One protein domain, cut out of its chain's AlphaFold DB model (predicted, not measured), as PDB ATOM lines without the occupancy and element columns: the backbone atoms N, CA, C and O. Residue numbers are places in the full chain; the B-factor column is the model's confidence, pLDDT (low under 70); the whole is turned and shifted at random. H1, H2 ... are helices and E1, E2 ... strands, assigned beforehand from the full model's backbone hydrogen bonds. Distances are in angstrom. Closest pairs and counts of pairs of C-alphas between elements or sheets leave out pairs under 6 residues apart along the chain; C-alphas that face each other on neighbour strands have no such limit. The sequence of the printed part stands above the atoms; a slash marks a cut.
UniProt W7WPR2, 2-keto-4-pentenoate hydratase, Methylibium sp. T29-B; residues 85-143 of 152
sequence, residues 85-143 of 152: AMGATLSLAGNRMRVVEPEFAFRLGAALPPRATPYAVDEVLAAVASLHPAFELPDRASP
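What this domain is: This is residues 85 to 143 of the 152 residues of the protein "2-keto-4-pentenoate hydratase" of Methylibium sp. T29-B (UniProt W7WPR2). With little regular structure, this is a long two-stranded ribbon of E1 and E2, with a wide loop and the short helix H1 at one end and unnamed stretches, residues 90 to 100 and 137 to 143, toward the other. Residues 113 to 122 stick out. The printed part has 59 residues, under half of them in named elements, in the order E1, H1, E2; the class is mixed, the sheet antiparallel. It is extended, with a radius of gyration of the C-alphas of 16.3 A, and spans 42 by 29 by 15 A.

Where its parts are: E1, residues 101 to 108, begins at C-alpha 101 (25.191, 18.191, -9.082) and is 21.4 A long. H1 is residues 121 to 126, 8.6 A. E2, residues 128 to 136, is 19.9 A long and ends at C-alpha 136 (28.818, 15.071, -7.589).

How they stand to each other: E1 and E2 are antiparallel neighbours at 156 degrees. N 103 and O 134, 2.8 A apart, are within hydrogen-bond range. E2 bends by 65 degrees at residue 133. In H1 every O i to N i+4 pair is within hydrogen-bond range.

The domain as a whole: The C-alphas farthest apart, of Ala 93 and Thr 117, are 43.9 A apart. The printed part has no cut. E1 to H1 is a long link, H1 to E2 a tight one. Residue 143 has pLDDT under 70.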
ATOM      1  N   ALA A  85      32.789   4.696 -12.019       92.69
ATOM      2  CA  ALA A  85      32.752   4.815 -13.468       92.69
ATOM      3  C   ALA A  85      31.401   5.380 -13.932       92.69
ATOM      4  O   ALA A  85      30.357   5.116 -13.329       92.69
ATOM      5  N   MET A  86      31.415   6.125 -15.037       89.06
ATOM      6  CA  MET A  86      30.179   6.550 -15.689       89.06
ATOM      7  C   MET A  86      29.331   5.336 -16.083       89.06
ATOM      8  O   MET A  86      29.854   4.318 -16.532       89.06
ATOM      9  N   GLY A  87      28.018   5.445 -15.873       90.31
ATOM     10  CA  GLY A  87      27.067   4.345 -16.056       90.31
ATOM     11  C   GLY A  87      26.902   3.425 -14.839       90.31
ATOM     12  O   GLY A  87      26.034   2.554 -14.861       90.31
ATOM     13  N   ALA A  88      27.675   3.610 -13.762       93.88
ATOM     14  CA  ALA A  88      27.448   2.880 -12.519       93.88
ATOM     15  C   ALA A  88      26.074   3.217 -11.914       93.88
ATOM     16  O   ALA A  88      25.668   4.376 -11.851       93.88
ATOM     17  N   THR A  89      25.375   2.195 -11.417       93.56
ATOM     18  CA  THR A  89      24.164   2.390 -10.612       93.56
ATOM     19  C   THR A  89      24.561   2.562  -9.152       93.56
ATOM     20  O   THR A  89      25.183   1.674  -8.571       93.56
ATOM     21  N   LEU A  90      24.191   3.698  -8.558       91.62
ATOM     22  CA  LEU A  90      24.474   4.018  -7.161       91.62
ATOM     23  C   LEU A  90      23.174   4.121  -6.371       91.62
ATOM     24  O   LEU A  90      22.198   4.721  -6.821       91.62
ATOM     25  N   SER A  91      23.168   3.550  -5.169       89.62
ATOM     26  CA  SER A  91      22.065   3.738  -4.233       89.62
ATOM     27  C   SER A  91      22.233   5.065  -3.500       89.62
ATOM     28  O   SER A  91      23.271   5.313  -2.891       89.62
ATOM     29  N   LEU A  92      21.184   5.886  -3.502       88.12
ATOM     30  CA  LEU A  92      21.077   7.063  -2.633       88.12
ATOM     31  C   LEU A  92      20.509   6.713  -1.248       88.12
ATOM     32  O   LEU A  92      20.192   7.609  -0.465       88.12
ATOM     33  N   ALA A  93      20.342   5.426  -0.923       87.12
ATOM     34  CA  ALA A  93      19.948   5.021   0.420       87.12
ATOM     35  C   ALA A  93      20.991   5.515   1.436       87.12
ATOM     36  O   ALA A  93      22.184   5.273   1.287       87.12
ATOM     37  N   GLY A  94      20.534   6.240   2.458       83.81
ATOM     38  CA  GLY A  94      21.406   6.860   3.458       83.81
ATOM     39  C   GLY A  94      21.958   8.238   3.072       83.81
ATOM     40  O   GLY A  94      22.306   8.987   3.983       83.81
ATOM     41  N   ASN A  95      21.948   8.619   1.786       89.00
ATOM     42  CA  ASN A  95      22.245   9.991   1.365       89.00
ATOM     43  C   ASN A  95      21.047  10.890   1.698       89.00
ATOM     44  O   ASN A  95      19.917  10.661   1.250       89.00
ATOM     45  N   ARG A  96      21.287  11.909   2.519       88.25
ATOM     46  CA  ARG A  96      20.235  12.775   3.062       88.25
ATOM     47  C   ARG A  96      19.871  13.913   2.133       88.25
ATOM     48  O   ARG A  96      18.724  14.350   2.144       88.25
ATOM     49  N   MET A  97      20.832  14.392   1.354       89.00
ATOM     50  CA  MET A  97      20.605  15.502   0.438       89.00
ATOM     51  C   MET A  97      19.773  15.062  -0.764       89.00
ATOM     52  O   MET A  97      18.895  15.805  -1.186       89.00
ATOM     53  N   ARG A  98      19.999  13.842  -1.274       88.81
ATOM     54  CA  ARG A  98      19.348  13.311  -2.486       88.81
ATOM     55  C   ARG A  98      19.477  14.274  -3.674       88.81
ATOM     56  O   ARG A  98      18.553  14.417  -4.469       88.81
ATOM     57  N   VAL A  99      20.631  14.928  -3.765       88.75
ATOM     58  CA  VAL A  99      20.991  15.854  -4.838       88.75
ATOM     59  C   VAL A  99      22.053  15.195  -5.712       88.75
ATOM     60  O   VAL A  99      22.892  14.438  -5.223       88.75
ATOM     61  N   VAL A 100      21.989  15.490  -7.006       91.12
ATOM     62  CA  VAL A 100      23.049  15.214  -7.972       91.12
ATOM     63  C   VAL A 100      23.412  16.545  -8.618       91.12
ATOM     64  O   VAL A 100      22.530  17.223  -9.145       91.12
ATOM     65  N   GLU A 101      24.682  16.922  -8.557       90.19
ATOM     66  CA  GLU A 101      25.191  18.191  -9.082       90.19
ATOM     67  C   GLU A 101      26.034  17.912 -10.336       90.19
ATOM     68  O   GLU A 101      26.942  17.080 -10.279       90.19
ATOM     69  N   PRO A 102      25.722  18.518 -11.497       92.75
ATOM     70  CA  PRO A 102      26.563  18.405 -12.682       92.75
ATOM     71  C   PRO A 102      27.813  19.277 -12.532       92.75
ATOM     72  O   PRO A 102      27.720  20.453 -12.195       92.75
ATOM     73  N   GLU A 103      28.972  18.709 -12.848       92.38
ATOM     74  CA  GLU A 103      30.278  19.331 -12.641       92.38
ATOM     75  C   GLU A 103      31.195  19.156 -13.860       92.38
ATOM     76  O   GLU A 103      31.025  18.241 -14.675       92.38
ATOM     77  N   PHE A 104      32.224  20.002 -13.952       93.19
ATOM     78  CA  PHE A 104      33.341  19.819 -14.881       93.19
ATOM     79  C   PHE A 104      34.569  19.292 -14.138       93.19
ATOM     80  O   PHE A 104      35.178  19.991 -13.329       93.19
ATOM     81  N   ALA A 105      34.969  18.060 -14.444       95.25
ATOM     82  CA  ALA A 105      36.156  17.435 -13.879       95.25
ATOM     83  C   ALA A 105      37.360  17.599 -14.816       95.25
ATOM     84  O   ALA A 105      37.369  17.116 -15.951       95.25
ATOM     85  N   PHE A 106      38.414  18.238 -14.313       96.44
ATOM     86  CA  PHE A 106      39.678  18.407 -15.024       96.44
ATOM     87  C   PHE A 106      40.671  17.339 -14.571       96.44
ATOM     88  O   PHE A 106      41.077  17.297 -13.409       96.44
ATOM     89  N   ARG A 107      41.095  16.476 -15.495       96.69
ATOM     90  CA  ARG A 107      42.177  15.521 -15.238       96.69
ATOM     91  C   ARG A 107      43.506  16.182 -15.572       96.69
ATOM     92  O   ARG A 107      43.753  16.515 -16.730       96.69
ATOM     93  N   LEU A 108      44.372  16.316 -14.575       97.31
ATOM     94  CA  LEU A 108      45.731  16.816 -14.770       97.31
ATOM     95  C   LEU A 108      46.613  15.749 -15.436       97.31
ATOM     96  O   LEU A 108      46.596  14.580 -15.045       97.31
ATOM     97  N   GLY A 109      47.363  16.152 -16.461       97.62
ATOM     98  CA  GLY A 109      48.416  15.362 -17.108       97.62
ATOM     99  C   GLY A 109      49.811  15.657 -16.567       97.62
ATOM    100  O   GLY A 109      50.707  14.831 -16.717       97.62
ATOM    101  N   ALA A 110      49.983  16.808 -15.915       97.31
ATOM    102  CA  ALA A 110      51.216  17.214 -15.259       97.31
ATOM    103  C   ALA A 110      50.942  17.639 -13.811       97.31
ATOM    104  O   ALA A 110      49.852  18.097 -13.470       97.31
ATOM    105  N   ALA A 111      51.942  17.471 -12.947       95.94
ATOM    106  CA  ALA A 111      51.848  17.890 -11.555       95.94
ATOM    107  C   ALA A 111      51.958  19.419 -11.424       95.94
ATOM    108  O   ALA A 111      52.774  20.049 -12.093       95.94
ATOM    109  N   LEU A 112      51.189  19.987 -10.491       95.62
ATOM    110  CA  LEU A 112      51.275  21.384 -10.054       95.62
ATOM    111  C   LEU A 112      51.766  21.415  -8.592       95.62
ATOM    112  O   LEU A 112      50.941  21.446  -7.675       95.62
ATOM    113  N   PRO A 113      53.085  21.286  -8.335       95.62
ATOM    114  CA  PRO A 113      53.621  21.260  -6.976       95.62
ATOM    115  C   PRO A 113      53.380  22.583  -6.223       95.62
ATOM    116  O   PRO A 113      53.290  23.647  -6.834       95.62
ATOM    117  N   PRO A 114      53.310  22.551  -4.881       93.88
ATOM    118  CA  PRO A 114      53.148  23.764  -4.087       93.88
ATOM    119  C   PRO A 114      54.337  24.714  -4.288       93.88
ATOM    120  O   PRO A 114      55.494  24.293  -4.258       93.88
ATOM    121  N   ARG A 115      54.050  26.006  -4.457       96.00
ATOM    122  CA  ARG A 115      55.048  27.074  -4.595       96.00
ATOM    123  C   ARG A 115      54.519  28.381  -3.996       96.00
ATOM    124  O   ARG A 115      53.321  28.513  -3.769       96.00
ATOM    125  N   ALA A 116      55.413  29.334  -3.732       96.00
ATOM    126  CA  ALA A 116      55.049  30.611  -3.109       96.00
ATOM    127  C   ALA A 116      54.200  31.510  -4.026       96.00
ATOM    128  O   ALA A 116      53.315  32.220  -3.557       96.00
ATOM    129  N   THR A 117      54.458  31.476  -5.334       95.50
ATOM    130  CA  THR A 117      53.746  32.293  -6.325       95.50
ATOM    131  C   THR A 117      52.555  31.522  -6.897       95.50
ATOM    132  O   THR A 117      52.755  30.408  -7.382       95.50
ATOM    133  N   PRO A 118      51.331  32.078  -6.913       94.25
ATOM    134  CA  PRO A 118      50.185  31.417  -7.534       94.25
ATOM    135  C   PRO A 118      50.447  31.000  -8.988       94.25
ATOM    136  O   PRO A 118      51.259  31.606  -9.689       94.25
ATOM    137  N   TYR A 119      49.777  29.941  -9.437       95.69
ATOM    138  CA  TYR A 119      49.767  29.570 -10.852       95.69
ATOM    139  C   TYR A 119      48.897  30.535 -11.651       95.69
ATOM    140  O   TYR A 119      47.788  30.865 -11.222       95.69
ATOM    141  N   ALA A 120      49.395  30.970 -12.805       96.44
ATOM    142  CA  ALA A 120      48.579  31.658 -13.789       96.44
ATOM    143  C   ALA A 120      47.612  30.670 -14.466       96.44
ATOM    144  O   ALA A 120      47.818  29.454 -14.462       96.44
ATOM    145  N   VAL A 121      46.513  31.187 -15.018       95.69
ATOM    146  CA  VAL A 121      45.445  30.354 -15.599       95.69
ATOM    147  C   VAL A 121      45.969  29.499 -16.755       95.69
ATOM    148  O   VAL A 121      45.635  28.322 -16.846       95.69
ATOM    149  N   ASP A 122      46.810  30.066 -17.610       97.38
ATOM    150  CA  ASP A 122      47.465  29.379 -18.723       97.38
ATOM    151  C   ASP A 122      48.411  28.265 -18.251       97.38
ATOM    152  O   ASP A 122      48.383  27.176 -18.822       97.38
ATOM    153  N   GLU A 123      49.171  28.478 -17.171       97.31
ATOM    154  CA  GLU A 123      49.995  27.427 -16.551       97.31
ATOM    155  C   GLU A 123      49.136  26.248 -16.064       97.31
ATOM    156  O   GLU A 123      49.484  25.086 -16.292       97.31
ATOM    157  N   VAL A 124      48.000  26.526 -15.411       96.38
ATOM    158  CA  VAL A 124      47.080  25.475 -14.941       96.38
ATOM    159  C   VAL A 124      46.451  24.743 -16.122       96.38
ATOM    160  O   VAL A 124      46.414  23.513 -16.123       96.38
ATOM    161  N   LEU A 125      45.983  25.471 -17.139       97.12
ATOM    162  CA  LEU A 125      45.376  24.883 -18.334       97.12
ATOM    163  C   LEU A 125      46.369  24.013 -19.111       97.12
ATOM    164  O   LEU A 125      45.987  22.941 -19.572       97.12
ATOM    165  N   ALA A 126      47.640  24.409 -19.192       97.94
ATOM    166  CA  ALA A 126      48.689  23.598 -19.810       97.94
ATOM    167  C   ALA A 126      48.927  22.266 -19.072       97.94
ATOM    168  O   ALA A 126      49.359  21.289 -19.684       97.94
ATOM    169  N   ALA A 127      48.623  22.197 -17.771       98.00
ATOM    170  CA  ALA A 127      48.701  20.965 -16.994       98.00
ATOM    171  C   ALA A 127      47.460  20.063 -17.140       98.00
ATOM    172  O   ALA A 127      47.502  18.906 -16.709       98.00
ATOM    173  N   VAL A 128      46.360  20.541 -17.735       98.19
ATOM    174  CA  VAL A 128      45.139  19.752 -17.962       98.19
ATOM    175  C   VAL A 128      45.334  18.822 -19.159       98.19
ATOM    176  O   VAL A 128      45.555  19.261 -20.281       98.19
ATOM    177  N   ALA A 129      45.180  17.515 -18.940       98.31
ATOM    178  CA  ALA A 129      45.179  16.528 -20.020       98.31
ATOM    179  C   ALA A 129      43.813  16.402 -20.705       98.31
ATOM    180  O   ALA A 129      43.739  16.103 -21.893       98.31
ATOM    181  N   SER A 130      42.726  16.545 -19.945       97.88
ATOM    182  CA  SER A 130      41.365  16.353 -20.457       97.88
ATOM    183  C   SER A 130      40.319  16.926 -19.504       97.88
ATOM    184  O   SER A 130      40.515  16.888 -18.287       97.88
ATOM    185  N   LEU A 131      39.194  17.362 -20.064       96.88
ATOM    186  CA  LEU A 131      37.985  17.764 -19.347       96.88
ATOM    187  C   LEU A 131      36.912  16.689 -19.525       96.88
ATOM    188  O   LEU A 131      36.730  16.172 -20.626       96.88
ATOM    189  N   HIS A 132      36.193  16.386 -18.448       95.56
ATOM    190  CA  HIS A 132      35.100  15.418 -18.430       95.56
ATOM    191  C   HIS A 132      33.869  16.029 -17.757       95.56
ATOM    192  O   HIS A 132      34.024  16.696 -16.732       95.56
ATOM    193  N   PRO A 133      32.649  15.789 -18.264       94.56
ATOM    194  CA  PRO A 133      31.462  15.968 -17.442       94.56
ATOM    195  C   PRO A 133      31.493  14.960 -16.288       94.56
ATOM    196  O   PRO A 133      31.884  13.802 -16.463       94.56
ATOM    197  N   ALA A 134      31.083  15.398 -15.107       95.06
ATOM    198  CA  ALA A 134      30.990  14.572 -13.915       95.06
ATOM    199  C   ALA A 134      29.710  14.892 -13.141       95.06
ATOM    200  O   ALA A 134      29.075  15.922 -13.355       95.06
ATOM    201  N   PHE A 135      29.349  13.997 -12.229       94.50
ATOM    202  CA  PHE A 135      28.273  14.224 -11.277       94.50
ATOM    203  C   PHE A 135      28.832  14.127  -9.859       94.50
ATOM    204  O   PHE A 135      29.462  13.120  -9.520       94.50
ATOM    205  N   GLU A 136      28.594  15.143  -9.032       93.81
ATOM    206  CA  GLU A 136      28.818  15.071  -7.589       93.81
ATOM    207  C   GLU A 136      27.523  14.641  -6.886       93.81
ATOM    208  O   GLU A 136      26.425  15.096  -7.204       93.81
ATOM    209  N   LEU A 137      27.655  13.720  -5.929       93.56
ATOM    210  CA  LEU A 137      26.568  13.284  -5.057       93.56
ATOM    211  C   LEU A 137      26.878  13.775  -3.637       93.56
ATOM    212  O   LEU A 137      27.429  13.006  -2.836       93.56
ATOM    213  N   PRO A 138      26.592  15.049  -3.316       91.62
ATOM    214  CA  PRO A 138      26.889  15.589  -2.000       91.62
ATOM    215  C   PRO A 138      26.025  14.915  -0.930       91.62
ATOM    216  O   PRO A 138      24.922  14.424  -1.186       91.62
ATOM    217  N   ASP A 139      26.544  14.881   0.292       90.38
ATOM    218  CA  ASP A 139      25.820  14.405   1.464       90.38
ATOM    219  C   ASP A 139      26.262  15.176   2.710       90.38
ATOM    220  O   ASP A 139      27.312  15.827   2.713       90.38
ATOM    221  N   ARG A 140      25.483  15.078   3.788       84.56
ATOM    222  CA  ARG A 140      25.748  15.781   5.045       84.56
ATOM    223  C   ARG A 140      25.719  14.852   6.252       84.56
ATOM    224  O   ARG A 140      24.868  13.973   6.367       84.56
ATOM    225  N   ALA A 141      26.628  15.110   7.190       79.75
ATOM    226  CA  ALA A 141      26.704  14.408   8.470       79.75
ATOM    227  C   ALA A 141      25.889  15.086   9.592       79.75
ATOM    228  O   ALA A 141      25.839  14.551  10.698       79.75
ATOM    229  N   SER A 142      25.243  16.226   9.311       74.31
ATOM    230  CA  SER A 142      24.351  16.930  10.239       74.31
ATOM    231  C   SER A 142      22.872  16.774   9.846       74.31
ATOM    232  O   SER A 142      22.536  16.669   8.657       74.31
ATOM    233  N   PRO A 143      21.946  16.746  10.822       66.50
ATOM    234  CA  PRO A 143      20.518  16.643  10.537       66.50
ATOM    235  C   PRO A 143      19.931  17.961  10.009       66.50
ATOM    236  O   PRO A 143      19.023  17.930   9.173       66.50
TER     237      PRO A 143